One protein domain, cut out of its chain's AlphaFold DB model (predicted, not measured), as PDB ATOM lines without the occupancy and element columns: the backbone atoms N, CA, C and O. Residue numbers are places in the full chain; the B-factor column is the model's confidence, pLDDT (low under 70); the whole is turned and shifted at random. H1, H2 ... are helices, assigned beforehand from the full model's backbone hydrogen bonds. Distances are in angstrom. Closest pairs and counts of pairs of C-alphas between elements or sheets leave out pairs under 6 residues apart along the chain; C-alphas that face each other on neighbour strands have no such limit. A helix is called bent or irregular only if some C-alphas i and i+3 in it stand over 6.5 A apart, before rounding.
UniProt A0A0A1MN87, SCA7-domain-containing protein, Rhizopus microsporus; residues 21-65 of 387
ATOM      1  N   GLN A  21     -41.824  25.573 -34.360       80.44
ATOM      2  CA  GLN A  21     -41.820  26.848 -33.636       80.44
ATOM      3  C   GLN A  21     -41.493  26.627 -32.156       80.44
ATOM      4  O   GLN A  21     -40.703  27.375 -31.575       80.44
ATOM      5  N   GLN A  22     -42.026  25.561 -31.557       84.44
ATOM      6  CA  GLN A  22     -41.710  25.193 -30.178       84.44
ATOM      7  C   GLN A  22     -40.241  24.787 -30.016       84.44
ATOM      8  O   GLN A  22     -39.601  25.183 -29.041       84.44
ATOM      9  N   HIS A  23     -39.676  24.044 -30.969       83.75
ATOM     10  CA  HIS A  23     -38.259  23.683 -30.970       83.75
ATOM     11  C   HIS A  23     -37.358  24.923 -31.095       83.75
ATOM     12  O   HIS A  23     -36.387  25.084 -30.350       83.75
ATOM     13  N   THR A  24     -37.726  25.861 -31.969       87.06
ATOM     14  CA  THR A  24     -36.993  27.121 -32.153       87.06
ATOM     15  C   THR A  24     -37.024  27.991 -30.894       87.06
ATOM     16  O   THR A  24     -36.008  28.585 -30.523       87.06
ATOM     17  N   LEU A  25     -38.165  28.052 -30.202       88.50
ATOM     18  CA  LEU A  25     -38.282  28.760 -28.927       88.50
ATOM     19  C   LEU A  25     -37.413  28.119 -27.843       88.50
ATOM     20  O   LEU A  25     -36.654  28.835 -27.193       88.50
ATOM     21  N   ARG A  26     -37.438  26.788 -27.701       88.56
ATOM     22  CA  ARG A  26     -36.570  26.066 -26.751       88.56
ATOM     23  C   ARG A  26     -35.087  26.323 -27.039       88.56
ATOM     24  O   ARG A  26     -34.332  26.635 -26.125       88.56
ATOM     25  N   SER A  27     -34.676  26.303 -28.309       89.88
ATOM     26  CA  SER A  27     -33.298  26.617 -28.718       89.88
ATOM     27  C   SER A  27     -32.882  28.051 -28.349       89.88
ATOM     28  O   SER A  27     -31.799  28.275 -27.801       89.88
ATOM     29  N   LYS A  28     -33.759  29.037 -28.585       92.56
ATOM     30  CA  LYS A  28     -33.504  30.439 -28.215       92.56
ATOM     31  C   LYS A  28     -33.442  30.637 -26.701       92.56
ATOM     32  O   LYS A  28     -32.561  31.356 -26.239       92.56
ATOM     33  N   VAL A  29     -34.317  29.984 -25.939       94.06
ATOM     34  CA  VAL A  29     -34.305  30.019 -24.466       94.06
ATOM     35  C   VAL A  29     -33.000  29.432 -23.925       94.06
ATOM     36  O   VAL A  29     -32.327  30.101 -23.144       94.06
ATOM     37  N   ASN A  30     -32.560  28.281 -24.436       91.69
ATOM     38  CA  ASN A  30     -31.285  27.670 -24.044       91.69
ATOM     39  C   ASN A  30     -30.084  28.578 -24.363       91.69
ATOM     40  O   ASN A  30     -29.137  28.675 -23.586       91.69
ATOM     41  N   LYS A  31     -30.119  29.291 -25.498       93.12
ATOM     42  CA  LYS A  31     -29.076  30.264 -25.857       93.12
ATOM     43  C   LYS A  31     -29.067  31.468 -24.915       93.12
ATOM     44  O   LYS A  31     -27.994  31.936 -24.543       93.12
ATOM     45  N   ILE A  32     -30.239  31.959 -24.517       93.19
ATOM     46  CA  ILE A  32     -30.365  33.041 -23.533       93.19
ATOM     47  C   ILE A  32     -29.831  32.587 -22.173       93.19
ATOM     48  O   ILE A  32     -29.104  33.336 -21.531       93.19
ATOM     49  N   GLU A  33     -30.145  31.368 -21.745       92.56
ATOM     50  CA  GLU A  33     -29.672  30.816 -20.476       92.56
ATOM     51  C   GLU A  33     -28.149  30.624 -20.461       92.56
ATOM     52  O   GLU A  33     -27.489  30.999 -19.491       92.56
ATOM     53  N   LYS A  34     -27.570  30.172 -21.581       92.62
ATOM     54  CA  LYS A  34     -26.115  30.106 -21.770       92.62
ATOM     55  C   LYS A  34     -25.453  31.488 -21.723       92.62
ATOM     56  O   LYS A  34     -24.450  31.666 -21.047       92.62
ATOM     57  N   LEU A  35     -26.026  32.488 -22.394       93.06
ATOM     58  CA  LEU A  35     -25.501  33.856 -22.341       93.06
ATOM     59  C   LEU A  35     -25.624  34.458 -20.937       93.06
ATOM     60  O   LEU A  35     -24.731  35.168 -20.489       93.06
ATOM     61  N   ARG A  36     -26.706  34.157 -20.211       89.31
ATOM     62  CA  ARG A  36     -26.871  34.574 -18.814       89.31
ATOM     63  C   ARG A  36     -25.821  33.934 -17.909       89.31
ATOM     64  O   ARG A  36     -25.247  34.640 -17.086       89.31
ATOM     65  N   SER A  37     -25.537  32.640 -18.063       89.81
ATOM     66  CA  SER A  37     -24.501  31.968 -17.269       89.81
ATOM     67  C   SER A  37     -23.094  32.466 -17.615       89.81
ATOM     68  O   SER A  37     -22.293  32.667 -16.703       89.81
ATOM     69  N   GLU A  38     -22.822  32.778 -18.885       90.75
ATOM     70  CA  GLU A  38     -21.585  33.436 -19.323       90.75
ATOM     71  C   GLU A  38     -21.447  34.832 -18.702       90.75
ATOM     72  O   GLU A  38     -20.424  35.118 -18.084       90.75
ATOM     73  N   ILE A  39     -22.489  35.670 -18.755       87.69
ATOM     74  CA  ILE A  39     -22.492  36.996 -18.115       87.69
ATOM     75  C   ILE A  39     -22.225  36.875 -16.612       87.69
ATOM     76  O   ILE A  39     -21.375  37.589 -16.092       87.69
ATOM     77  N   VAL A  40     -22.889  35.944 -15.921       85.56
ATOM     78  CA  VAL A  40     -22.680  35.716 -14.481       85.56
ATOM     79  C   VAL A  40     -21.267  35.195 -14.192       85.56
ATOM     80  O   VAL A  40     -20.663  35.569 -13.189       85.56
ATOM     81  N   SER A  41     -20.703  34.350 -15.058       81.56
ATOM     82  CA  SER A  41     -19.323  33.870 -14.916       81.56
ATOM     83  C   SER A  41     -18.292  34.984 -15.114       81.56
ATOM     84  O   SER A  41     -17.314  35.045 -14.373       81.56
ATOM     85  N   LEU A  42     -18.556  35.905 -16.045       78.00
ATOM     86  CA  LEU A  42     -17.724  37.071 -16.329       78.00
ATOM     87  C   LEU A  42     -17.888  38.172 -15.271       78.00
ATOM     88  O   LEU A  42     -16.948  38.920 -15.023       78.00
ATOM     89  N   SER A  43     -19.049  38.260 -14.614       77.31
ATOM     90  CA  SER A  43     -19.315  39.244 -13.559       77.31
ATOM     91  C   SER A  43     -18.910  38.777 -12.158       77.31
ATOM     92  O   SER A  43     -18.681  39.611 -11.286       77.31
ATOM     93  N   LYS A  44     -18.784  37.466 -11.912       71.06
ATOM     94  CA  LYS A  44     -18.258  36.904 -10.651       71.06
ATOM     95  C   LYS A  44     -16.918  37.517 -10.199       71.06
ATOM     96  O   LYS A  44     -16.849  37.919  -9.039       71.06
ATOM     97  N   PRO A  45     -15.892  37.681 -11.057       64.69
ATOM     98  CA  PRO A  45     -14.642  38.338 -10.660       64.69
ATOM     99  C   PRO A  45     -14.774  39.852 -10.410       64.69
ATOM    100  O   PRO A  45     -13.893  40.437  -9.786       64.69
ATOM    101  N   LEU A  46     -15.858  40.497 -10.861       55.03
ATOM    102  CA  LEU A  46     -16.136  41.916 -10.591       55.03
ATOM    103  C   LEU A  46     -16.827  42.132  -9.235       55.03
ATOM    104  O   LEU A  46     -16.716  43.208  -8.656       55.03
ATOM    105  N   LEU A  47     -17.529  41.116  -8.727       58.59
ATOM    106  CA  LEU A  47     -18.295  41.168  -7.474       58.59
ATOM    107  C   LEU A  47     -17.531  40.603  -6.268       58.59
ATOM    108  O   LEU A  47     -17.980  40.745  -5.130       58.59
ATOM    109  N   GLN A  48     -16.383  39.960  -6.491       63.44
ATOM    110  CA  GLN A  48     -15.557  39.426  -5.417       63.44
ATOM    111  C   GLN A  48     -14.745  40.566  -4.784       63.44
ATOM    112  O   GLN A  48     -13.698  40.978  -5.286       63.44
ATOM    113  N   SER A  49     -15.296  41.114  -3.697       53.62
ATOM    114  CA  SER A  49     -14.714  42.181  -2.880       53.62
ATOM    115  C   SER A  49     -13.302  41.789  -2.431       53.62
ATOM    116  O   SER A  49     -13.125  40.935  -1.565       53.62
ATOM    117  N   GLY A  50     -12.292  42.342  -3.102       56.78
ATOM    118  CA  GLY A  50     -10.883  41.984  -2.915       56.78
ATOM    119  C   GLY A  50      -9.992  42.289  -4.122       56.78
ATOM    120  O   GLY A  50      -8.774  42.384  -3.978       56.78
ATOM    121  N   ALA A  51     -10.565  42.498  -5.310       56.06
ATOM    122  CA  ALA A  51      -9.792  42.922  -6.473       56.06
ATOM    123  C   ALA A  51      -9.464  44.429  -6.409       56.06
ATOM    124  O   ALA A  51     -10.349  45.280  -6.330       56.06
ATOM    125  N   ASN A  52      -8.166  44.744  -6.453       57.09
ATOM    126  CA  ASN A  52      -7.525  46.066  -6.350       57.09
ATOM    127  C   ASN A  52      -7.820  47.014  -7.546       57.09
ATOM    128  O   ASN A  52      -6.939  47.735  -8.008       57.09
ATOM    129  N   TRP A  53      -9.051  47.047  -8.060       55.19
ATOM    130  CA  TRP A  53      -9.463  47.903  -9.181       55.19
ATOM    131  C   TRP A  53      -9.175  49.404  -9.005       55.19
ATOM    132  O   TRP A  53      -8.804  50.023 -10.001       55.19
ATOM    133  N   PRO A  54      -9.222  50.000  -7.793       60.56
ATOM    134  CA  PRO A  54      -8.863  51.408  -7.619       60.56
ATOM    135  C   PRO A  54      -7.405  51.723  -7.981       60.56
ATOM    136  O   PRO A  54      -7.084  52.866  -8.270       60.56
ATOM    137  N   LYS A  55      -6.512  50.722  -8.004       58.19
ATOM    138  CA  LYS A  55      -5.112  50.892  -8.431       58.19
ATOM    139  C   LYS A  55      -4.940  50.833  -9.951       58.19
ATOM    140  O   LYS A  55      -3.915  51.264 -10.461       58.19
ATOM    141  N   HIS A  56      -5.933  50.297 -10.661       55.44
ATOM    142  CA  HIS A  56      -5.978  50.239 -12.123       55.44
ATOM    143  C   HIS A  56      -6.824  51.361 -12.737       55.44
ATOM    144  O   HIS A  56      -6.855  51.487 -13.957       55.44
ATOM    145  N   VAL A  57      -7.478  52.178 -11.907       58.38
ATOM    146  CA  VAL A  57      -8.111  53.438 -12.308       58.38
ATOM    147  C   VAL A  57      -7.268  54.581 -11.748       58.38
ATOM    148  O   VAL A  57      -7.572  55.161 -10.711       58.38
ATOM    149  N   THR A  58      -6.141  54.851 -12.400       59.16
ATOM    150  CA  THR A  58      -5.296  56.013 -12.104       59.16
ATOM    151  C   THR A  58      -5.796  57.233 -12.874       59.16
ATOM    152  O   THR A  58      -6.511  57.104 -13.871       59.16
ATOM    153  N   THR A  59      -5.392  58.428 -12.446       53.66
ATOM    154  CA  THR A  59      -5.631  59.686 -13.173       53.66
ATOM    155  C   THR A  59      -5.239  59.589 -14.652       53.66
ATOM    156  O   THR A  59      -5.954  60.124 -15.486       53.66
ATOM    157  N   ASP A  60      -4.216  58.797 -14.996       50.16
ATOM    158  CA  ASP A  60      -3.813  58.494 -16.380       50.16
ATOM    159  C   ASP A  60      -4.856  57.695 -17.183       50.16
ATOM    160  O   ASP A  60      -5.014  57.900 -18.383       50.16
ATOM    161  N   THR A  61      -5.613  56.796 -16.549       55.09
ATOM    162  CA  THR A  61      -6.692  56.056 -17.235       55.09
ATOM    163  C   THR A  61      -7.952  56.898 -17.440       55.09
ATOM    164  O   THR A  61      -8.706  56.653 -18.380       55.09
ATOM    165  N   LEU A  62      -8.154  57.924 -16.604       48.41
ATOM    166  CA  LEU A  62      -9.190  58.946 -16.786       48.41
ATOM    167  C   LEU A  62      -8.727  60.083 -17.718       48.41
ATOM    168  O   LEU A  62      -9.570  60.719 -18.348       48.41
ATOM    169  N   ALA A  63      -7.415  60.278 -17.894       53.94
ATOM    170  CA  ALA A  63      -6.831  61.227 -18.844       53.94
ATOM    171  C   ALA A  63      -7.059  60.829 -20.315       53.94
ATOM    172  O   ALA A  63      -7.143  61.696 -21.177       53.94
ATOM    173  N   ILE A  64      -7.311  59.544 -20.602       49.91
ATOM    174  CA  ILE A  64      -7.756  59.078 -21.935       49.91
ATOM    175  C   ILE A  64      -9.076  59.758 -22.362       49.91
ATOM    176  O   ILE A  64      -9.379  59.832 -23.554       49.91
ATOM    177  N   PHE A  65      -9.853  60.288 -21.410       41.06
ATOM    178  CA  PHE A  65     -11.071  61.056 -21.667       41.06
ATOM    179  C   PHE A  65     -10.885  62.584 -21.573       41.06
ATOM    180  O   PHE A  65     -11.866  63.299 -21.753       41.06
TER     181      PHE A  65
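Overview. This is residues 21 to 65 of the 387 residues of the protein "SCA7-domain-containing protein" of Rhizopus microsporus (UniProt A0A0A1MN87). One long helix, H1, makes most of the length, and beyond its last residue the link 48 to 58 turns aside, so that the short helix H2 ends an open hook with nothing folded back on H1. The printed part has 45 residues, with two named helices, H1 then H2, and no named strand; the class is all helix. It is extended, with a radius of gyration of the C-alphas of 18.1 A, and spans 53 by 26 by 7 A.

Arrangement. H1, residues 21 to 47, and H2, residues 59 to 63, are apart, with no C-alpha of the one within 8 A of the other. Residues 21 to 65 stand free: no C-alphas 8 or more apart along the chain are within 10 A. In H2 the one O i to N i+4 pair is within hydrogen-bond range; in H1, 21 of 23 are.

Along the chain. H1 runs 38.0 A from C-alpha 21 at (-41.820, 26.848, -33.636) to C-alpha 47 at (-18.295, 41.168, -7.474). It is irregular, but only just: C-alphas 42 and 45 are 6.6 A apart. H2 ends at C-alpha 63, (-6.831, 61.227, -18.844).

Size, cuts and confidence. The C-alphas of Gln 21 and Thr 59, the two farthest apart, are 53.0 A from each other. The printed part has no cut, and the link from H1 to H2, 11 residues, is long. Residues 45 to 65 have pLDDT under 70.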